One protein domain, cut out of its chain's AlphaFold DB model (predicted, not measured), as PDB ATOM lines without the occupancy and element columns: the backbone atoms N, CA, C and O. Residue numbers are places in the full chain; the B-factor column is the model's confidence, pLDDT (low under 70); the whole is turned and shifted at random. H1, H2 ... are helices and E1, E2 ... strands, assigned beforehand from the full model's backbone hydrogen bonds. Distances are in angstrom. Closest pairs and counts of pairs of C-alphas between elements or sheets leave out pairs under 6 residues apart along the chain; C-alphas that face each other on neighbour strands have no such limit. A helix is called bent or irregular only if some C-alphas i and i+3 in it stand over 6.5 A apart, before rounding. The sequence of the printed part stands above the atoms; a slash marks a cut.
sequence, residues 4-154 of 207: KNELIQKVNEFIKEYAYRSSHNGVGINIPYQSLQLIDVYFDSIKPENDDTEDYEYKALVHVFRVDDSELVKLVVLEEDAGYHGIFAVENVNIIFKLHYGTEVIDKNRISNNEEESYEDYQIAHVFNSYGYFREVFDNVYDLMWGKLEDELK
ATOM      1  N   LYS A   4      16.876 -23.332 -11.079       84.75
ATOM      2  CA  LYS A   4      16.192 -24.289 -11.956       84.75
ATOM      3  C   LYS A   4      15.651 -23.604 -13.212       84.75
ATOM      4  O   LYS A   4      15.908 -24.049 -14.326       84.75
ATOM      5  N   ASN A   5      14.938 -22.490 -13.042       85.38
ATOM      6  CA  ASN A   5      14.363 -21.748 -14.164       85.38
ATOM      7  C   ASN A   5      15.432 -21.092 -15.048       85.38
ATOM      8  O   ASN A   5      15.269 -21.057 -16.265       85.38
ATOM      9  N   GLU A   6      16.524 -20.596 -14.460       87.56
ATOM     10  CA  GLU A   6      17.655 -20.052 -15.221       87.56
ATOM     11  C   GLU A   6      18.347 -21.141 -16.051       87.56
ATOM     12  O   GLU A   6      18.629 -20.923 -17.230       87.56
ATOM     13  N   LEU A   7      18.568 -22.326 -15.473       88.31
ATOM     14  CA  LEU A   7      19.118 -23.473 -16.191       88.31
ATOM     15  C   LEU A   7      18.192 -23.896 -17.336       88.31
ATOM     16  O   LEU A   7      18.644 -24.035 -18.471       88.31
ATOM     17  N   ILE A   8      16.891 -24.031 -17.064       90.56
ATOM     18  CA  ILE A   8      15.896 -24.365 -18.089       90.56
ATOM     19  C   ILE A   8      15.910 -23.338 -19.222       90.56
ATOM     20  O   ILE A   8      15.861 -23.705 -20.398       90.56
ATOM     21  N   GLN A   9      16.002 -22.050 -18.894       90.81
ATOM     22  CA  GLN A   9      16.095 -20.995 -19.892       90.81
ATOM     23  C   GLN A   9      17.377 -21.122 -20.727       90.81
ATOM     24  O   GLN A   9      17.281 -21.132 -21.953       90.81
ATOM     25  N   LYS A  10      18.542 -21.278 -20.089       90.50
ATOM     26  CA  LYS A  10      19.839 -21.418 -20.772       90.50
ATOM     27  C   LYS A  10      19.876 -22.608 -21.719       90.50
ATOM     28  O   LYS A  10      20.304 -22.468 -22.860       90.50
ATOM     29  N   VAL A  11      19.376 -23.766 -21.291       92.00
ATOM     30  CA  VAL A  11      19.314 -24.955 -22.154       92.00
ATOM     31  C   VAL A  11      18.373 -24.726 -23.337       92.00
ATOM     32  O   VAL A  11      18.691 -25.097 -24.463       92.00
ATOM     33  N   ASN A  12      17.232 -24.072 -23.129       92.69
ATOM     34  CA  ASN A  12      16.319 -23.755 -24.228       92.69
ATOM     35  C   ASN A  12      16.878 -22.679 -25.181       92.69
ATOM     36  O   ASN A  12      16.561 -22.692 -26.370       92.69
ATOM     37  N   GLU A  13      17.703 -21.751 -24.693       91.88
ATOM     38  CA  GLU A  13      18.457 -20.804 -25.526       91.88
ATOM     39  C   GLU A  13      19.528 -21.524 -26.351       91.88
ATOM     40  O   GLU A  13      19.589 -21.312 -27.563       91.88
ATOM     41  N   PHE A  14      20.270 -22.447 -25.728       91.31
ATOM     42  CA  PHE A  14      21.197 -23.352 -26.406       91.31
ATOM     43  C   PHE A  14      20.478 -24.089 -27.546       91.31
ATOM     44  O   PHE A  14      20.846 -23.933 -28.709       91.31
ATOM     45  N   ILE A  15      19.382 -24.804 -27.264       90.19
ATOM     46  CA  ILE A  15      18.626 -25.556 -28.287       90.19
ATOM     47  C   ILE A  15      18.239 -24.663 -29.472       90.19
ATOM     48  O   ILE A  15      18.441 -25.048 -30.625       90.19
ATOM     49  N   LYS A  16      17.729 -23.454 -29.208       88.12
ATOM     50  CA  LYS A  16      17.334 -22.507 -30.263       88.12
ATOM     51  C   LYS A  16      18.505 -22.071 -31.135       88.12
ATOM     52  O   LYS A  16      18.330 -21.944 -32.348       88.12
ATOM     53  N   GLU A  17      19.678 -21.842 -30.550       86.25
ATOM     54  CA  GLU A  17      20.874 -21.474 -31.310       86.25
ATOM     55  C   GLU A  17      21.331 -22.613 -32.237       86.25
ATOM     56  O   GLU A  17      21.754 -22.369 -33.374       86.25
ATOM     57  N   TYR A  18      21.191 -23.863 -31.787       77.75
ATOM     58  CA  TYR A  18      21.684 -25.031 -32.518       77.75
ATOM     59  C   TYR A  18      20.668 -25.666 -33.471       77.75
ATOM     60  O   TYR A  18      21.095 -26.275 -34.451       77.75
ATOM     61  N   ALA A  19      19.362 -25.446 -33.287       70.00
ATOM     62  CA  ALA A  19      18.307 -25.973 -34.162       70.00
ATOM     63  C   ALA A  19      18.509 -25.608 -35.647       70.00
ATOM     64  O   ALA A  19      18.245 -26.410 -36.541       70.00
ATOM     65  N   TYR A  20      19.024 -24.407 -35.935       63.69
ATOM     66  CA  TYR A  20      19.362 -24.012 -37.307       63.69
ATOM     67  C   TYR A  20      20.621 -24.728 -37.830       63.69
ATOM     68  O   TYR A  20      20.699 -25.074 -39.009       63.69
ATOM     69  N   ARG A  21      21.609 -24.973 -36.962       67.31
ATOM     70  CA  ARG A  21      22.912 -25.541 -37.341       67.31
ATOM     71  C   ARG A  21      22.856 -27.061 -37.551       67.31
ATOM     72  O   ARG A  21      23.501 -27.555 -38.474       67.31
ATOM     73  N   SER A  22      22.054 -27.786 -36.769       65.75
ATOM     74  CA  SER A  22      21.907 -29.249 -36.877       65.75
ATOM     75  C   SER A  22      21.249 -29.688 -38.191       65.75
ATOM     76  O   SER A  22      21.684 -30.663 -38.799       65.75
ATOM     77  N   SER A  23      20.292 -28.907 -38.708       57.56
ATOM     78  CA  SER A  23      19.610 -29.183 -39.987       57.56
ATOM     79  C   SER A  23      20.526 -29.226 -41.227       57.56
ATOM     80  O   SER A  23      20.094 -29.675 -42.287       57.56
ATOM     81  N   HIS A  24      21.793 -28.806 -41.110       56.06
ATOM     82  CA  HIS A  24      22.740 -28.699 -42.227       56.06
ATOM     83  C   HIS A  24      23.938 -29.673 -42.157       56.06
ATOM     84  O   HIS A  24      24.711 -29.725 -43.112       56.06
ATOM     85  N   ASN A  25      24.100 -30.452 -41.076       54.19
ATOM     86  CA  ASN A  25      25.356 -31.166 -40.776       54.19
ATOM     87  C   ASN A  25      25.297 -32.708 -40.820       54.19
ATOM     88  O   ASN A  25      26.239 -33.361 -40.380       54.19
ATOM     89  N   GLY A  26      24.245 -33.330 -41.362       57.00
ATOM     90  CA  GLY A  26      24.235 -34.791 -41.575       57.00
ATOM     91  C   GLY A  26      23.856 -35.638 -40.353       57.00
ATOM     92  O   GLY A  26      23.336 -36.736 -40.523       57.00
ATOM     93  N   VAL A  27      24.075 -35.136 -39.135       57.03
ATOM     94  CA  VAL A  27      23.838 -35.847 -37.867       57.03
ATOM     95  C   VAL A  27      22.598 -35.284 -37.171       57.03
ATOM     96  O   VAL A  27      22.476 -34.068 -37.033       57.03
ATOM     97  N   GLY A  28      21.670 -36.151 -36.747       58.66
ATOM     98  CA  GLY A  28      20.438 -35.733 -36.065       58.66
ATOM     99  C   GLY A  28      19.400 -35.053 -36.968       58.66
ATOM    100  O   GLY A  28      18.516 -34.370 -36.465       58.66
ATOM    101  N   ILE A  29      19.486 -35.219 -38.297       61.53
ATOM    102  CA  ILE A  29      18.605 -34.548 -39.282       61.53
ATOM    103  C   ILE A  29      17.114 -34.834 -39.039       61.53
ATOM    104  O   ILE A  29      16.273 -33.998 -39.362       61.53
ATOM    105  N   ASN A  30      16.787 -35.993 -38.467       67.25
ATOM    106  CA  ASN A  30      15.406 -36.397 -38.211       67.25
ATOM    107  C   ASN A  30      14.874 -35.939 -36.845       67.25
ATOM    108  O   ASN A  30      13.711 -36.191 -36.553       67.25
ATOM    109  N   ILE A  31      15.689 -35.272 -36.020       74.75
ATOM    110  CA  ILE A  31      15.242 -34.763 -34.723       74.75
ATOM    111  C   ILE A  31      14.502 -33.439 -34.935       74.75
ATOM    112  O   ILE A  31      15.073 -32.499 -35.509       74.75
ATOM    113  N   PRO A  32      13.268 -33.289 -34.426       78.88
ATOM    114  CA  PRO A  32      12.522 -32.045 -34.529       78.88
ATOM    115  C   PRO A  32      13.012 -31.030 -33.477       78.88
ATOM    116  O   PRO A  32      12.297 -30.625 -32.568       78.88
ATOM    117  N   TYR A  33      14.244 -30.528 -33.624       81.44
ATOM    118  CA  TYR A  33      14.848 -29.547 -32.700       81.44
ATOM    119  C   TYR A  33      14.033 -28.254 -32.518       81.44
ATOM    120  O   TYR A  33      14.259 -27.506 -31.573       81.44
ATOM    121  N   GLN A  34      13.105 -27.969 -33.433       81.81
ATOM    122  CA  GLN A  34      12.191 -26.829 -33.336       81.81
ATOM    123  C   GLN A  34      11.123 -27.015 -32.249       81.81
ATOM    124  O   GLN A  34      10.653 -26.019 -31.699       81.81
ATOM    125  N   SER A  35      10.735 -28.261 -31.952       85.31
ATOM    126  CA  SER A  35       9.790 -28.613 -30.885       85.31
ATOM    127  C   SER A  35      10.486 -29.108 -29.614       85.31
ATOM    128  O   SER A  35       9.867 -29.097 -28.550       85.31
ATOM    129  N   LEU A  36      11.771 -29.476 -29.703       88.81
ATOM    130  CA  LEU A  36      12.586 -29.883 -28.561       88.81
ATOM    131  C   LEU A  36      12.670 -28.765 -27.513       88.81
ATOM    132  O   LEU A  36      13.150 -27.661 -27.780       88.81
ATOM    133  N   GLN A  37      12.246 -29.072 -26.291       91.62
ATOM    134  CA  GLN A  37      12.273 -28.130 -25.180       91.62
ATOM    135  C   GLN A  37      12.624 -28.842 -23.878       91.62
ATOM    136  O   GLN A  37      12.000 -29.843 -23.535       91.62
ATOM    137  N   LEU A  38      13.555 -28.290 -23.100       92.81
ATOM    138  CA  LEU A  38      13.741 -28.701 -21.711       92.81
ATOM    139  C   LEU A  38      12.558 -28.195 -20.879       92.81
ATOM    140  O   LEU A  38      12.311 -26.983 -20.833       92.81
ATOM    141  N   ILE A  39      11.837 -29.116 -20.243       90.19
ATOM    142  CA  ILE A  39      10.648 -28.808 -19.439       90.19
ATOM    143  C   ILE A  39      10.871 -29.009 -17.942       90.19
ATOM    144  O   ILE A  39      10.163 -28.390 -17.151       90.19
ATOM    145  N   ASP A  40      11.840 -29.839 -17.551       88.19
ATOM    146  CA  ASP A  40      12.144 -30.094 -16.146       88.19
ATOM    147  C   ASP A  40      13.586 -30.569 -15.939       88.19
ATOM    148  O   ASP A  40      14.226 -31.086 -16.861       88.19
ATOM    149  N   VAL A  41      14.072 -30.409 -14.709       87.81
ATOM    150  CA  VAL A  41      15.350 -30.948 -14.236       87.81
ATOM    151  C   VAL A  41      15.219 -31.455 -12.802       87.81
ATOM    152  O   VAL A  41      14.546 -30.831 -11.975       87.81
ATOM    153  N   TYR A  42      15.875 -32.574 -12.504       83.31
ATOM    154  CA  TYR A  42      15.909 -33.167 -11.165       83.31
ATOM    155  C   TYR A  42      17.199 -33.965 -10.935       83.31
ATOM    156  O   TYR A  42      17.856 -34.371 -11.891       83.31
ATOM    157  N   PHE A  43      17.568 -34.186  -9.671       83.88
ATOM    158  CA  PHE A  43      18.693 -35.054  -9.321       83.88
ATOM    159  C   PHE A  43      18.251 -36.506  -9.173       83.88
ATOM    160  O   PHE A  43      17.202 -36.772  -8.589       83.88
ATOM    161  N   ASP A  44      19.078 -37.419  -9.665       83.69
ATOM    162  CA  ASP A  44      18.911 -38.867  -9.535       83.69
ATOM    163  C   ASP A  44      20.278 -39.535  -9.311       83.69
ATOM    164  O   ASP A  44      21.320 -38.876  -9.439       83.69
ATOM    165  N   SER A  45      20.290 -40.827  -8.986       82.19
ATOM    166  CA  SER A  45      21.517 -41.626  -8.934       82.19
ATOM    167  C   SER A  45      21.577 -42.660 -10.058       82.19
ATOM    168  O   SER A  45      20.593 -43.311 -10.405       82.19
ATOM    169  N   ILE A  46      22.757 -42.796 -10.665       78.69
ATOM    170  CA  ILE A  46      23.018 -43.717 -11.772       78.69
ATOM    171  C   ILE A  46      24.088 -44.710 -11.348       78.69
ATOM    172  O   ILE A  46      25.150 -44.328 -10.850       78.69
ATOM    173  N   LYS A  47      23.821 -45.994 -11.584       75.38
ATOM    174  CA  LYS A  47      24.776 -47.074 -11.337       75.38
ATOM    175  C   LYS A  47      25.586 -47.374 -12.597       75.38
ATOM    176  O   LYS A  47      24.989 -47.486 -13.668       75.38
ATOM    177  N   PRO A  48      26.919 -47.508 -12.497       69.69
ATOM    178  CA  PRO A  48      27.726 -48.025 -13.590       69.69
ATOM    179  C   PRO A  48      27.366 -49.488 -13.875       69.69
ATOM    180  O   PRO A  48      26.951 -50.219 -12.980       69.69
ATOM    181  N   GLU A  49      27.567 -49.929 -15.117       65.06
ATOM    182  CA  GLU A  49      27.300 -51.321 -15.524       65.06
ATOM    183  C   GLU A  49      28.409 -52.306 -15.108       65.06
ATOM    184  O   GLU A  49      28.316 -53.494 -15.398       65.06
ATOM    185  N   ASN A  50      29.491 -51.836 -14.479       59.06
ATOM    186  CA  ASN A  50      30.677 -52.655 -14.240       59.06
ATOM    187  C   ASN A  50      30.594 -53.423 -12.904       59.06
ATOM    188  O   ASN A  50      30.464 -52.807 -11.846       59.06
ATOM    189  N   ASP A  51      30.756 -54.749 -12.962       52.16
ATOM    190  CA  ASP A  51      30.611 -55.682 -11.825       52.16
ATOM    191  C   ASP A  51      31.632 -55.462 -10.684       52.16
ATOM    192  O   ASP A  51      31.394 -55.852  -9.545       52.16
ATOM    193  N   ASP A  52      32.776 -54.821 -10.953       53.31
ATOM    194  CA  ASP A  52      33.881 -54.691  -9.983       53.31
ATOM    195  C   ASP A  52      33.681 -53.578  -8.929       53.31
ATOM    196  O   ASP A  52      34.499 -53.432  -8.015       53.31
ATOM    197  N   THR A  53      32.612 -52.782  -9.028       54.34
ATOM    198  CA  THR A  53      32.286 -51.709  -8.070       54.34
ATOM    199  C   THR A  53      30.795 -51.679  -7.744       54.34
ATOM    200  O   THR A  53      30.143 -50.657  -7.965       54.34
ATOM    201  N   GLU A  54      30.262 -52.787  -7.214       53.91
ATOM    202  CA  GLU A  54      28.832 -52.974  -6.876       53.91
ATOM    203  C   GLU A  54      28.213 -51.833  -6.028       53.91
ATOM    204  O   GLU A  54      26.994 -51.663  -6.030       53.91
ATOM    205  N   ASP A  55      29.033 -51.007  -5.364       59.69
ATOM    206  CA  ASP A  55      28.589 -49.965  -4.430       59.69
ATOM    207  C   ASP A  55      28.731 -48.512  -4.928       59.69
ATOM    208  O   ASP A  55      28.358 -47.590  -4.198       59.69
ATOM    209  N   TYR A  56      29.284 -48.251  -6.121       68.25
ATOM    210  CA  TYR A  56      29.487 -46.863  -6.564       68.25
ATOM    211  C   TYR A  56      28.263 -46.322  -7.325       68.25
ATOM    212  O   TYR A  56      27.887 -46.850  -8.366       68.25
ATOM    213  N   GLU A  57      27.659 -45.242  -6.824       75.94
ATOM    214  CA  GLU A  57      26.558 -44.517  -7.471       75.94
ATOM    215  C   GLU A  57      27.019 -43.116  -7.883       75.94
ATOM    216  O   GLU A  57      27.544 -42.358  -7.066       75.94
ATOM    217  N   TYR A  58      26.784 -42.750  -9.142       76.69
ATOM    218  CA  TYR A  58      26.996 -41.388  -9.617       76.69
ATOM    219  C   TYR A  58      25.761 -40.552  -9.360       76.69
ATOM    220  O   TYR A  58      24.658 -40.916  -9.769       76.69
ATOM    221  N   LYS A  59      25.949 -39.378  -8.773       80.69
ATOM    222  CA  LYS A  59      24.901 -38.368  -8.757       80.69
ATOM    223  C   LYS A  59      24.800 -37.707 -10.126       80.69
ATOM    224  O   LYS A  59      25.807 -37.308 -10.715       80.69
ATOM    225  N   ALA A  60      23.577 -37.587 -10.621       84.94
ATOM    226  CA  ALA A  60      23.293 -37.100 -11.956       84.94
ATOM    227  C   ALA A  60      22.191 -36.045 -11.949       84.94
ATOM    228  O   ALA A  60      21.211 -36.148 -11.212       84.94
ATOM    229  N   LEU A  61      22.338 -35.045 -12.811       87.81
ATOM    230  CA  LEU A  61      21.306 -34.069 -13.119       87.81
ATOM    231  C   LEU A  61      20.560 -34.528 -14.370       87.81
ATOM    232  O   LEU A  61      21.073 -34.448 -15.494       87.81
ATOM    233  N   VAL A  62      19.340 -35.009 -14.165       87.94
ATOM    234  CA  VAL A  62      18.448 -35.456 -15.230       87.94
ATOM    235  C   VAL A  62      17.780 -34.248 -15.868       87.94
ATOM    236  O   VAL A  62      17.198 -33.405 -15.190       87.94
ATOM    237  N   HIS A  63      17.846 -34.195 -17.191       91.56
ATOM    238  CA  HIS A  63      17.214 -33.205 -18.044       91.56
ATOM    239  C   HIS A  63      16.058 -33.872 -18.782       91.56
ATOM    240  O   HIS A  63      16.271 -34.814 -19.551       91.56
ATOM    241  N   VAL A  64      14.833 -33.401 -18.539       90.44
ATOM    242  CA  VAL A  64      13.622 -33.931 -19.173       90.44
ATOM    243  C   VAL A  64      13.224 -33.025 -20.322       90.44
ATOM    244  O   VAL A  64      12.693 -31.926 -20.127       90.44
ATOM    245  N   PHE A  65      13.464 -33.502 -21.531       90.12
ATOM    246  CA  PHE A  65      13.068 -32.824 -22.745       90.12
ATOM    247  C   PHE A  65      11.719 -33.336 -23.212       90.12
ATOM    248  O   PHE A  65      11.440 -34.531 -23.160       90.12
ATOM    249  N   ARG A  66      10.902 -32.419 -23.708       89.19
ATOM    250  CA  ARG A  66       9.741 -32.731 -24.523       89.19
ATOM    251  C   ARG A  66      10.121 -32.576 -25.987       89.19
ATOM    252  O   ARG A  66      10.699 -31.552 -26.354       89.19
ATOM    253  N   VAL A  67       9.754 -33.567 -26.783       84.50
ATOM    254  CA  VAL A  67       9.812 -33.573 -28.241       84.50
ATOM    255  C   VAL A  67       8.377 -33.675 -28.750       84.50
ATOM    256  O   VAL A  67       7.615 -34.540 -28.308       84.50
ATOM    257  N   ASP A  68       7.989 -32.752 -29.629       79.75
ATOM    258  CA  ASP A  68       6.604 -32.612 -30.098       79.75
ATOM    259  C   ASP A  68       5.583 -32.576 -28.931       79.75
ATOM    260  O   ASP A  68       5.859 -32.029 -27.858       79.75
ATOM    261  N   ASP A  69       4.371 -33.102 -29.131       70.12
ATOM    262  CA  ASP A  69       3.276 -33.021 -28.154       70.12
ATOM    263  C   ASP A  69       3.262 -34.167 -27.119       70.12
ATOM    264  O   ASP A  69       2.396 -34.170 -26.238       70.12
ATOM    265  N   SER A  70       4.182 -35.142 -27.176       59.59
ATOM    266  CA  SER A  70       4.058 -36.339 -26.321       59.59
ATOM    267  C   SER A  70       5.328 -37.100 -25.949       59.59
ATOM    268  O   SER A  70       5.258 -37.900 -25.014       59.59
ATOM    269  N   GLU A  71       6.459 -36.905 -26.624       70.12
ATOM    270  CA  GLU A  71       7.638 -37.741 -26.374       70.12
ATOM    271  C   GLU A  71       8.575 -37.093 -25.357       70.12
ATOM    272  O   GLU A  71       8.869 -35.897 -25.414       70.12
ATOM    273  N   LEU A  72       8.999 -37.889 -24.372       82.94
ATOM    274  CA  LEU A  72       9.915 -37.454 -23.327       82.94
ATOM    275  C   LEU A  72      11.276 -38.099 -23.541       82.94
ATOM    276  O   LEU A  72      11.414 -39.316 -23.441       82.94
ATOM    277  N   VAL A  73      12.282 -37.259 -23.754       87.19
ATOM    278  CA  VAL A  73      13.684 -37.664 -23.821       87.19
ATOM    279  C   VAL A  73      14.350 -37.288 -22.505       87.19
ATOM    280  O   VAL A  73      14.235 -36.151 -22.043       87.19
ATOM    281  N   LYS A  74      15.053 -38.240 -21.887       88.69
ATOM    282  CA  LYS A  74      15.814 -38.003 -20.658       88.69
ATOM    283  C   LYS A  74      17.294 -38.136 -20.937       88.69
ATOM    284  O   LYS A  74      17.754 -39.203 -21.324       88.69
ATOM    285  N   LEU A  75      18.027 -37.060 -20.690       90.88
ATOM    286  CA  LEU A  75      19.480 -37.066 -20.762       90.88
ATOM    287  C   LEU A  75      20.069 -36.634 -19.429       90.88
ATOM    288  O   LEU A  75      19.403 -35.974 -18.631       90.88
ATOM    289  N   VAL A  76      21.317 -36.997 -19.183       88.75
ATOM    290  CA  VAL A  76      21.950 -36.809 -17.882       88.75
ATOM    291  C   VAL A  76      23.316 -36.159 -18.012       88.75
ATOM    292  O   VAL A  76      24.030 -36.366 -18.992       88.75
ATOM    293  N   VAL A  77      23.660 -35.380 -16.994       87.81
ATOM    294  CA  VAL A  77      25.004 -34.855 -16.734       87.81
ATOM    295  C   VAL A  77      25.425 -35.387 -15.361       87.81
ATOM    296  O   VAL A  77      24.590 -35.414 -14.460       87.81
ATOM    297  N   LEU A  78      26.671 -35.832 -15.186       83.06
ATOM    298  CA  LEU A  78      27.170 -36.362 -13.905       83.06
ATOM    299  C   LEU A  78      27.832 -35.268 -13.054       83.06
ATOM    300  O   LEU A  78      28.542 -34.431 -13.601       83.06
ATOM    301  N   GLU A  79      27.631 -35.303 -11.729       75.44
ATOM    302  CA  GLU A  79      28.219 -34.353 -10.759       75.44
ATOM    303  C   GLU A  79      29.743 -34.318 -10.849       75.44
ATOM    304  O   GLU A  79      30.342 -33.278 -11.104       75.44
ATOM    305  N   GLU A  80      30.367 -35.476 -10.650       63.09
ATOM    306  CA  GLU A  80      31.803 -35.635 -10.779       63.09
ATOM    307  C   GLU A  80      32.098 -35.995 -12.222       63.09
ATOM    308  O   GLU A  80      32.022 -37.156 -12.640       63.09
ATOM    309  N   ASP A  81      32.430 -34.969 -12.998       53.88
ATOM    310  CA  ASP A  81      33.004 -35.185 -14.303       53.88
ATOM    311  C   ASP A  81      34.410 -35.784 -14.171       53.88
ATOM    312  O   ASP A  81      35.425 -35.090 -14.147       53.88
ATOM    313  N   ALA A  82      34.488 -37.105 -14.069       49.97
ATOM    314  CA  ALA A  82      35.756 -37.812 -14.064       49.97
ATOM    315  C   ALA A  82      36.265 -38.078 -15.497       49.97
ATOM    316  O   ALA A  82      36.756 -39.168 -15.780       49.97
ATOM    317  N   GLY A  83      36.190 -37.059 -16.370       52.31
ATOM    318  CA  GLY A  83      36.902 -36.984 -17.651       52.31
ATOM    319  C   GLY A  83      36.057 -36.754 -18.915       52.31
ATOM    320  O   GLY A  83      36.643 -36.654 -19.997       52.31
ATOM    321  N   TYR A  84      34.727 -36.660 -18.822       62.69
ATOM    322  CA  TYR A  84      33.806 -36.488 -19.950       62.69
ATOM    323  C   TYR A  84      32.749 -35.387 -19.704       62.69
ATOM    324  O   TYR A  84      31.598 -35.656 -19.361       62.69
ATOM    325  N   HIS A  85      33.126 -34.132 -19.968       75.12
ATOM    326  CA  HIS A  85      32.240 -32.961 -19.961       75.12
ATOM    327  C   HIS A  85      31.138 -33.063 -21.036       75.12
ATOM    328  O   HIS A  85      31.263 -32.502 -22.131       75.12
ATOM    329  N   GLY A  86      30.045 -33.767 -20.744       80.75
ATOM    330  CA  GLY A  86      28.971 -33.983 -21.710       80.75
ATOM    331  C   GLY A  86      27.629 -34.366 -21.099       80.75
ATOM    332  O   GLY A  86      27.500 -34.618 -19.902       80.75
ATOM    333  N   ILE A  87      26.620 -34.393 -21.962       87.75
ATOM    334  CA  ILE A  87      25.269 -34.877 -21.678       87.75
ATOM    335  C   ILE A  87      25.020 -36.165 -22.465       87.75
ATOM    336  O   ILE A  87      25.460 -36.273 -23.610       87.75
ATOM    337  N   PHE A  88      24.356 -37.157 -21.877       86.50
ATOM    338  CA  PHE A  88      24.169 -38.459 -22.525       86.50
ATOM    339  C   PHE A  88      22.869 -39.159 -22.121       86.50
ATOM    340  O   PHE A  88      22.251 -38.823 -21.115       86.50
ATOM    341  N   ALA A  89      22.451 -40.134 -22.925       84.94
ATOM    342  CA  ALA A  89      21.331 -41.017 -22.626       84.94
ATOM    343  C   ALA A  89      21.839 -42.252 -21.871       84.94
ATOM    344  O   ALA A  89      22.674 -42.982 -22.402       84.94
ATOM    345  N   VAL A  90      21.343 -42.484 -20.650       78.19
ATOM    346  CA  VAL A  90      21.823 -43.566 -19.762       78.19
ATOM    347  C   VAL A  90      21.683 -44.938 -20.410       78.19
ATOM    348  O   VAL A  90      22.605 -45.741 -20.353       78.19
ATOM    349  N   GLU A  91      20.565 -45.178 -21.093       75.81
ATOM    350  CA  GLU A  91      20.284 -46.464 -21.736       75.81
ATOM    351  C   GLU A  91      21.295 -46.811 -22.840       75.81
ATOM    352  O   GLU A  91      21.540 -47.991 -23.094       75.81
ATOM    353  N   ASN A  92      21.950 -45.806 -23.433       72.12
ATOM    354  CA  ASN A  92      22.821 -45.951 -24.603       72.12
ATOM    355  C   ASN A  92      24.317 -45.878 -24.282       72.12
ATOM    356  O   ASN A  92      25.146 -45.954 -25.193       72.12
ATOM    357  N   VAL A  93      24.691 -45.712 -23.015       73.81
ATOM    358  CA  VAL A  93      26.098 -45.611 -22.620       73.81
ATOM    359  C   VAL A  93      26.445 -46.579 -21.502       73.81
ATOM    360  O   VAL A  93      25.651 -46.844 -20.607       73.81
ATOM    361  N   ASN A  94      27.680 -47.058 -21.532       74.38
ATOM    362  CA  ASN A  94      28.322 -47.753 -20.435       74.38
ATOM    363  C   ASN A  94      29.124 -46.733 -19.647       74.38
ATOM    364  O   ASN A  94      30.108 -46.182 -20.145       74.38
ATOM    365  N   ILE A  95      28.712 -46.498 -18.408       74.75
ATOM    366  CA  ILE A  95      29.492 -45.718 -17.453       74.75
ATOM    367  C   ILE A  95      30.445 -46.692 -16.766       74.75
ATOM    368  O   ILE A  95      30.013 -47.613 -16.074       74.75
ATOM    369  N   ILE A  96      31.742 -46.518 -16.994       72.69
ATOM    370  CA  ILE A  96      32.796 -47.387 -16.480       72.69
ATOM    371  C   ILE A  96      33.655 -46.586 -15.514       72.69
ATOM    372  O   ILE A  96      34.333 -45.641 -15.909       72.69
ATOM    373  N   PHE A  97      33.698 -47.007 -14.252       67.50
ATOM    374  CA  PHE A  97      34.658 -46.469 -13.299       67.50
ATOM    375  C   PHE A  97      35.988 -47.221 -13.380       67.50
ATOM    376  O   PHE A  97      36.033 -48.452 -13.324       67.50
ATOM    377  N   LYS A  98      37.094 -46.482 -13.469       65.81
ATOM    378  CA  LYS A  98      38.457 -47.011 -13.372       65.81
ATOM    379  C   LYS A  98      39.215 -46.228 -12.305       65.81
ATOM    380  O   LYS A  98      39.542 -45.064 -12.510       65.81
ATOM    381  N   LEU A  99      39.608 -46.904 -11.223       61.06
ATOM    382  CA  LEU A  99      40.349 -46.341 -10.075       61.06
ATOM    383  C   LEU A  99      41.525 -45.410 -10.443       61.06
ATOM    384  O   LEU A  99      41.840 -44.496  -9.690       61.06
ATOM    385  N   HIS A 100      42.192 -45.644 -11.577       61.31
ATOM    386  CA  HIS A 100      43.355 -44.864 -12.018       61.31
ATOM    387  C   HIS A 100      43.061 -43.795 -13.080       61.31
ATOM    388  O   HIS A 100      43.918 -42.947 -13.317       61.31
ATOM    389  N   TYR A 101      41.895 -43.842 -13.728       59.12
ATOM    390  CA  TYR A 101      41.567 -43.005 -14.891       59.12
ATOM    391  C   TYR A 101      40.258 -42.227 -14.738       59.12
ATOM    392  O   TYR A 101      39.923 -41.454 -15.628       59.12
ATOM    393  N   GLY A 102      39.550 -42.397 -13.620       65.75
ATOM    394  CA  GLY A 102      38.259 -41.762 -13.401       65.75
ATOM    395  C   GLY A 102      37.122 -42.518 -14.083       65.75
ATOM    396  O   GLY A 102      37.143 -43.749 -14.164       65.75
ATOM    397  N   THR A 103      36.121 -41.779 -14.546       68.69
ATOM    398  CA  THR A 103      34.898 -42.307 -15.150       68.69
ATOM    399  C   THR A 103      34.990 -42.178 -16.655       68.69
ATOM    400  O   THR A 103      35.149 -41.094 -17.203       68.69
ATOM    401  N   GLU A 104      34.836 -43.295 -17.339       73.31
ATOM    402  CA  GLU A 104      34.752 -43.342 -18.785       73.31
ATOM    403  C   GLU A 104      33.298 -43.595 -19.184       73.31
ATOM    404  O   GLU A 104      32.695 -44.573 -18.751       73.31
ATOM    405  N   VAL A 105      32.730 -42.720 -20.013       73.75
ATOM    406  CA  VAL A 105      31.399 -42.917 -20.600       73.75
ATOM    407  C   VAL A 105      31.588 -43.420 -22.028       73.75
ATOM    408  O   VAL A 105      32.058 -42.684 -22.899       73.75
ATOM    409  N   ILE A 106      31.266 -44.691 -22.266       73.94
ATOM    410  CA  ILE A 106      31.439 -45.355 -23.561       73.94
ATOM    411  C   ILE A 106      30.078 -45.578 -24.203       73.94
ATOM    412  O   ILE A 106      29.206 -46.205 -23.627       73.94
ATOM    413  N   ASP A 107      29.914 -45.120 -25.434       71.19
ATOM    414  CA  ASP A 107      28.745 -45.428 -26.257       71.19
ATOM    415  C   ASP A 107      28.599 -46.947 -26.491       71.19
ATOM    416  O   ASP A 107      29.519 -47.585 -27.016       71.19
ATOM    417  N   LYS A 108      27.441 -47.524 -26.143       71.06
ATOM    418  CA  LYS A 108      27.142 -48.954 -26.341       71.06
ATOM    419  C   LYS A 108      27.243 -49.373 -27.808       71.06
ATOM    420  O   LYS A 108      27.719 -50.475 -28.095       71.06
ATOM    421  N   ASN A 109      26.903 -48.486 -28.744       64.12
ATOM    422  CA  ASN A 109      26.980 -48.767 -30.180       64.12
ATOM    423  C   ASN A 109      28.428 -48.881 -30.683       64.12
ATOM    424  O   ASN A 109      28.697 -49.610 -31.641       64.12
ATOM    425  N   ARG A 110      29.400 -48.254 -30.000       59.53
ATOM    426  CA  ARG A 110      30.833 -48.467 -30.289       59.53
ATOM    427  C   ARG A 110      31.317 -49.863 -29.908       59.53
ATOM    428  O   ARG A 110      32.344 -50.300 -30.423       59.53
ATOM    429  N   ILE A 111      30.621 -50.538 -28.995       58.12
ATOM    430  CA  ILE A 111      31.001 -51.859 -28.483       58.12
ATOM    431  C   ILE A 111      30.373 -52.966 -29.340       58.12
ATOM    432  O   ILE A 111      31.021 -53.976 -29.613       58.12
ATOM    433  N   SER A 112      29.128 -52.779 -29.784       56.78
ATOM    434  CA  SER A 112      28.346 -53.813 -30.473       56.78
ATOM    435  C   SER A 112      28.537 -53.865 -31.997       56.78
ATOM    436  O   SER A 112      28.106 -54.841 -32.607       56.78
ATOM    437  N   ASN A 113      29.185 -52.867 -32.626       52.00
ATOM    438  CA  ASN A 113      29.271 -52.710 -34.094       52.00
ATOM    439  C   ASN A 113      27.899 -52.748 -34.808       52.00
ATOM    440  O   ASN A 113      27.835 -52.981 -36.015       52.00
ATOM    441  N   ASN A 114      26.802 -52.521 -34.081       49.62
ATOM    442  CA  ASN A 114      25.467 -52.419 -34.654       49.62
ATOM    443  C   ASN A 114      25.185 -50.951 -34.984       49.62
ATOM    444  O   ASN A 114      24.859 -50.156 -34.110       49.62
ATOM    445  N   GLU A 115      25.300 -50.598 -36.264       52.94
ATOM    446  CA  GLU A 115      24.959 -49.265 -36.788       52.94
ATOM    447  C   GLU A 115      23.434 -49.029 -36.890       52.94
ATOM    448  O   GLU A 115      23.004 -47.951 -37.294       52.94
ATOM    449  N   GLU A 116      22.602 -50.025 -36.558       48.56
ATOM    450  CA  GLU A 116      21.166 -50.015 -36.881       48.56
ATOM    451  C   GLU A 116      20.257 -49.382 -35.814       48.56
ATOM    452  O   GLU A 116      19.110 -49.059 -36.124       48.56
ATOM    453  N   GLU A 117      20.736 -49.119 -34.595       50.81
ATOM    454  CA  GLU A 117      19.910 -48.514 -33.542       50.81
ATOM    455  C   GLU A 117      20.336 -47.071 -33.253       50.81
ATOM    456  O   GLU A 117      21.046 -46.734 -32.304       50.81
ATOM    457  N   SER A 118      19.889 -46.189 -34.144       54.78
ATOM    458  CA  SER A 118      20.005 -44.740 -34.017       54.78
ATOM    459  C   SER A 118      18.936 -44.207 -33.059       54.78
ATOM    460  O   SER A 118      17.942 -43.620 -33.495       54.78
ATOM    461  N   TYR A 119      19.124 -44.412 -31.757       71.56
ATOM    462  CA  TYR A 119      18.218 -43.880 -30.741       71.56
ATOM    463  C   TYR A 119      18.191 -42.337 -30.767       71.56
ATOM    464  O   TYR A 119      19.204 -41.670 -31.005       71.56
ATOM    465  N   GLU A 120      17.003 -41.750 -30.622       76.31
ATOM    466  CA  GLU A 120      16.787 -40.302 -30.746       76.31
ATOM    467  C   GLU A 120      17.505 -39.508 -29.647       76.31
ATOM    468  O   GLU A 120      18.184 -38.518 -29.913       76.31
ATOM    469  N   ASP A 121      17.419 -39.994 -28.416       80.00
ATOM    470  CA  ASP A 121      18.094 -39.468 -27.234       80.00
ATOM    471  C   ASP A 121      19.626 -39.430 -27.393       80.00
ATOM    472  O   ASP A 121      20.258 -38.415 -27.083       80.00
ATOM    473  N   TYR A 122      20.227 -40.479 -27.962       79.56
ATOM    474  CA  TYR A 122      21.648 -40.511 -28.306       79.56
ATOM    475  C   TYR A 122      22.008 -39.429 -29.325       79.56
ATOM    476  O   TYR A 122      22.983 -38.697 -29.143       79.56
ATOM    477  N   GLN A 123      21.226 -39.301 -30.397       80.44
ATOM    478  CA  GLN A 123      21.483 -38.300 -31.429       80.44
ATOM    479  C   GLN A 123      21.352 -36.870 -30.878       80.44
ATOM    480  O   GLN A 123      22.170 -36.009 -31.215       80.44
ATOM    481  N   ILE A 124      20.380 -36.613 -29.991       85.38
ATOM    482  CA  ILE A 124      20.245 -35.327 -29.290       85.38
ATOM    483  C   ILE A 124      21.499 -35.058 -28.453       85.38
ATOM    484  O   ILE A 124      22.122 -34.005 -28.614       85.38
ATOM    485  N   ALA A 125      21.905 -36.017 -27.616       86.19
ATOM    486  CA  ALA A 125      23.099 -35.914 -26.781       86.19
ATOM    487  C   ALA A 125      24.373 -35.660 -27.603       86.19
ATOM    488  O   ALA A 125      25.163 -34.771 -27.282       86.19
ATOM    489  N   HIS A 126      24.554 -36.396 -28.701       82.38
ATOM    490  CA  HIS A 126      25.703 -36.246 -29.586       82.38
ATOM    491  C   HIS A 126      25.767 -34.843 -30.198       82.38
ATOM    492  O   HIS A 126      26.816 -34.195 -30.165       82.38
ATOM    493  N   VAL A 127      24.641 -34.345 -30.717       85.19
ATOM    494  CA  VAL A 127      24.566 -32.990 -31.275       85.19
ATOM    495  C   VAL A 127      24.856 -31.949 -30.199       85.19
ATOM    496  O   VAL A 127      25.682 -31.065 -30.425       85.19
ATOM    497  N   PHE A 128      24.269 -32.079 -29.011       88.75
ATOM    498  CA  PHE A 128      24.522 -31.172 -27.890       88.75
ATOM    499  C   PHE A 128      26.015 -31.126 -27.533       88.75
ATOM    500  O   PHE A 128      26.606 -30.045 -27.471       88.75
ATOM    501  N   ASN A 129      26.661 -32.283 -27.395       85.62
ATOM    502  CA  ASN A 129      28.090 -32.356 -27.086       85.62
ATOM    503  C   ASN A 129      28.967 -31.787 -28.214       85.62
ATOM    504  O   ASN A 129      29.928 -31.072 -27.931       85.62
ATOM    505  N   SER A 130      28.619 -32.019 -29.487       84.31
ATOM    506  CA  SER A 130      29.360 -31.481 -30.645       84.31
ATOM    507  C   SER A 130      29.382 -29.948 -30.697       84.31
ATOM    508  O   SER A 130      30.309 -29.344 -31.240       84.31
ATOM    509  N   TYR A 131      28.375 -29.326 -30.090       85.81
ATOM    510  CA  TYR A 131      28.222 -27.885 -29.966       85.81
ATOM    511  C   TYR A 131      28.652 -27.345 -28.597       85.81
ATOM    512  O   TYR A 131      28.420 -26.181 -28.288       85.81
ATOM    513  N   GLY A 132      29.312 -28.173 -27.783       85.25
ATOM    514  CA  GLY A 132      29.868 -27.750 -26.507       85.25
ATOM    515  C   GLY A 132      28.811 -27.485 -25.441       85.25
ATOM    516  O   GLY A 132      28.989 -26.560 -24.661       85.25
ATOM    517  N   TYR A 133      27.736 -28.280 -25.380       87.38
ATOM    518  CA  TYR A 133      26.663 -28.146 -24.381       87.38
ATOM    519  C   TYR A 133      27.166 -27.885 -22.965       87.38
ATOM    520  O   TYR A 133      26.753 -26.915 -22.336       87.38
ATOM    521  N   PHE A 134      28.105 -28.705 -22.486       82.75
ATOM    522  CA  PHE A 134      28.675 -28.519 -21.157       82.75
ATOM    523  C   PHE A 134      29.314 -27.132 -21.018       82.75
ATOM    524  O   PHE A 134      29.073 -26.413 -20.052       82.75
ATOM    525  N   ARG A 135      30.056 -26.703 -22.040       81.38
ATOM    526  CA  ARG A 135      30.722 -25.407 -22.046       81.38
ATOM    527  C   ARG A 135      29.723 -24.234 -22.022       81.38
ATOM    528  O   ARG A 135      29.832 -23.284 -21.256       81.38
ATOM    529  N   GLU A 136      28.722 -24.295 -22.884       85.12
ATOM    530  CA  GLU A 136      27.788 -23.185 -23.079       85.12
ATOM    531  C   GLU A 136      26.749 -23.087 -21.950       85.12
ATOM    532  O   GLU A 136      26.280 -21.996 -21.623       85.12
ATOM    533  N   VAL A 137      26.407 -24.213 -21.314       85.81
ATOM    534  CA  VAL A 137      25.389 -24.264 -20.253       85.81
ATOM    535  C   VAL A 137      26.004 -24.189 -18.847       85.81
ATOM    536  O   VAL A 137      25.405 -23.565 -17.967       85.81
ATOM    537  N   PHE A 138      27.195 -24.763 -18.623       77.94
ATOM    538  CA  PHE A 138      27.727 -25.031 -17.276       77.94
ATOM    539  C   PHE A 138      29.087 -24.375 -16.924       77.94
ATOM    540  O   PHE A 138      29.389 -24.215 -15.739       77.94
ATOM    541  N   ASP A 139      29.891 -23.923 -17.895       68.25
ATOM    542  CA  ASP A 139      31.352 -23.679 -17.748       68.25
ATOM    543  C   ASP A 139      31.787 -22.514 -16.850       68.25
ATOM    544  O   ASP A 139      32.959 -22.400 -16.510       68.25
ATOM    545  N   ASN A 140      30.883 -21.631 -16.421       54.66
ATOM    546  CA  ASN A 140      31.298 -20.479 -15.611       54.66
ATOM    547  C   ASN A 140      31.144 -20.676 -14.102       54.66
ATOM    548  O   ASN A 140      31.656 -19.860 -13.333       54.66
ATOM    549  N   VAL A 141      30.411 -21.698 -13.650       58.16
ATOM    550  CA  VAL A 141      30.017 -21.800 -12.236       58.16
ATOM    551  C   VAL A 141      29.704 -23.244 -11.813       58.16
ATOM    552  O   VAL A 141      29.089 -23.409 -10.771       58.16
ATOM    553  N   TYR A 142      30.078 -24.278 -12.579       66.69
ATOM    554  CA  TYR A 142      29.543 -25.646 -12.449       66.69
ATOM    555  C   TYR A 142      29.332 -26.132 -11.007       66.69
ATOM    556  O   TYR A 142      28.185 -26.293 -10.609       66.69
ATOM    557  N   ASP A 143      30.384 -26.220 -10.188       63.97
ATOM    558  CA  ASP A 143      30.277 -26.696  -8.797       63.97
ATOM    559  C   ASP A 143      29.379 -25.802  -7.922       63.97
ATOM    560  O   ASP A 143      28.581 -26.270  -7.109       63.97
ATOM    561  N   LEU A 144      29.476 -24.481  -8.104       66.19
ATOM    562  CA  LEU A 144      28.697 -23.503  -7.343       66.19
ATOM    563  C   LEU A 144      27.234 -23.435  -7.819       66.19
ATOM    564  O   LEU A 144      26.351 -23.111  -7.023       66.19
ATOM    565  N   MET A 145      26.960 -23.725  -9.092       71.19
ATOM    566  CA  MET A 145      25.612 -23.864  -9.642       71.19
ATOM    567  C   MET A 145      24.999 -25.197  -9.240       71.19
ATOM    568  O   MET A 145      23.834 -25.210  -8.862       71.19
ATOM    569  N   TRP A 146      25.774 -26.277  -9.259       78.69
ATOM    570  CA  TRP A 146      25.329 -27.619  -8.911       78.69
ATOM    571  C   TRP A 146      24.875 -27.698  -7.458       78.69
ATOM    572  O   TRP A 146      23.725 -28.043  -7.208       78.69
ATOM    573  N   GLY A 147      25.715 -27.269  -6.508       77.88
ATOM    574  CA  GLY A 147      25.353 -27.279  -5.087       77.88
ATOM    575  C   GLY A 147      24.126 -26.413  -4.779       77.88
ATOM    576  O   GLY A 147      23.233 -26.828  -4.050       77.88
ATOM    577  N   LYS A 148      24.013 -25.229  -5.398       78.56
ATOM    578  CA  LYS A 148      22.832 -24.370  -5.206       78.56
ATOM    579  C   LYS A 148      21.575 -24.914  -5.884       78.56
ATOM    580  O   LYS A 148      20.481 -24.724  -5.360       78.56
ATOM    581  N   LEU A 149      21.714 -25.539  -7.050       80.50
ATOM    582  CA  LEU A 149      20.612 -26.207  -7.736       80.50
ATOM    583  C   LEU A 149      20.144 -27.417  -6.927       80.50
ATOM    584  O   LEU A 149      18.948 -27.664  -6.848       80.50
ATOM    585  N   GLU A 150      21.061 -28.142  -6.293       78.06
ATOM    586  CA  GLU A 150      20.743 -29.242  -5.385       78.06
ATOM    587  C   GLU A 150      19.989 -28.751  -4.156       78.06
ATOM    588  O   GLU A 150      18.948 -29.320  -3.823       78.06
ATOM    589  N   ASP A 151      20.462 -27.676  -3.528       76.00
ATOM    590  CA  ASP A 151      19.760 -27.043  -2.413       76.00
ATOM    591  C   ASP A 151      18.353 -26.589  -2.831       76.00
ATOM    592  O   ASP A 151      17.392 -26.811  -2.102       76.00
ATOM    593  N   GLU A 152      18.200 -26.004  -4.022       74.44
ATOM    594  CA  GLU A 152      16.899 -25.582  -4.547       74.44
ATOM    595  C   GLU A 152      15.976 -26.778  -4.852       74.44
ATOM    596  O   GLU A 152      14.826 -26.801  -4.417       74.44
ATOM    597  N   LEU A 153      16.462 -27.813  -5.539       69.06
ATOM    598  CA  LEU A 153      15.643 -28.955  -5.963       69.06
ATOM    599  C   LEU A 153      15.274 -29.900  -4.815       69.06
ATOM    600  O   LEU A 153      14.163 -30.437  -4.811       69.06
ATOM    601  N   LYS A 154      16.129 -30.043  -3.792       65.06
ATOM    602  CA  LYS A 154      15.780 -30.753  -2.544       65.06
ATOM    603  C   LYS A 154      14.539 -30.171  -1.872       65.06
ATOM    604  O   LYS A 154      13.891 -30.852  -1.084       65.06
TER     605      LYS A 154
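AT A GLANCE: This is residues 4 to 154 of the 207 residues of an uncharacterized protein of Bacillus megaterium (UniProt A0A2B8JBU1). A strongly twisted sheet of three strands, E1, E2 and E3, forms a wall with H1 and H3 over one of its faces and H5 at its edge strand E1, while the other face is bare of named helices. A separate hairpin, E4 and E5, lies to one side with the short helix H2 at its end, and H4 packs on H1. The printed part has 151 residues with five named helices and five named strands, in the order H1, E1, E2, E3, E4, E5, H2, H3, H4, H5; both sheets, E1 - E2 - E3 and E4 - E5, are antiparallel. The class is mixed, helices and strands, and the whole is compact, with a radius of gyration of the C-alphas of 15.4 A and spans of 42 by 41 by 27 A.

HOW THE PARTS SIT: Start at H1, residues 4 to 22, and look from it to E1, residues 37 to 46, an edge strand of the sheet. H1 is on the sheet at a height over the sheet of 8.9 A, over E1, and runs across the strands, at 66 degrees to E1 on the local plane; the closest C-alphas of H1 and E1 are those of Asn 12 and Gln 37, 6.0 A apart. E1 and E2, residues 58 to 67, are a hairpin, antiparallel at 155 degrees, with N 46 and O 58 within hydrogen-bond range at 2.8 A. E2 and E3, residues 71 to 78, are the next hairpin, at 154 degrees, with N 63 and O 75 at 2.8 A. E1, E2 and E3 form a meander, each strand the antiparallel neighbour of the one before. The hairpin of E4, residues 93 to 98, and E5, residues 102 to 107, stands at 157 degrees, with N 96 and O 104 at 2.8 A; E3 and E4 are apart. Next comes H2, residues 108 to 112, which touches no helix and is not on the sheet of E1, E2 and E3; its closest C-alphas with E4 are those of Lys 108 and Val 93, 5.1 A apart. H3, residues 120 to 130, is on the same face of that sheet as H1, over E3, with the C-alphas of Asp 121 and Val 73 the closest at 5.9 A. H4, residues 133 to 138, touches H1 at a shallow tilt of 22 degrees, opposite ways, with the C-alphas of Val 137 and Lys 10 closest at 6.3 A; only residues 7 to 14 of H1 take part. H5, residues 142 to 153, only just touches H1, with 3 pairs of C-alphas within 8 A, the closest being Leu 149 and Lys 4 at 6.4 A. H1, H3 and H5 with the sheet make two layers, helices on one face of a sheet. Every O i to N i+4 pair is within hydrogen-bond range in H2, H3 and H4, against 13 of 15 in H1 and 7 of 8 in H5.

IN THESE COORDINATES: Find C-alpha 4 at (16.192, -24.289, -11.956); from there H1 runs 26.0 A to C-alpha 22, and it is only just irregular, with C-alphas 17 and 20 6.7 A apart. E1 begins at C-alpha 37, (12.273, -28.130, -25.180), spans 23.2 A and bends by 71 degrees at residue 43. E2 spans 26.5 A, E3 23.2 A, E4 15.5 A and E5 16.4 A. H2 is 6.5 A long, H3 15.4 A, H4 7.8 A and H5 15.7 A, ending at C-alpha 153, (15.643, -28.955, -5.963).

THE WHOLE: The C-alphas farthest apart are those of Asp 69 and His 100, at 44.8 A. The printed part has no cut. Look for the long links from H1 to E1, E1 to E2 and E3 to E4. The mean pLDDT of the printed part is 74.8, and 51 residues are under 70, among them residues 20 to 30, 48 to 56 and 109 to 118.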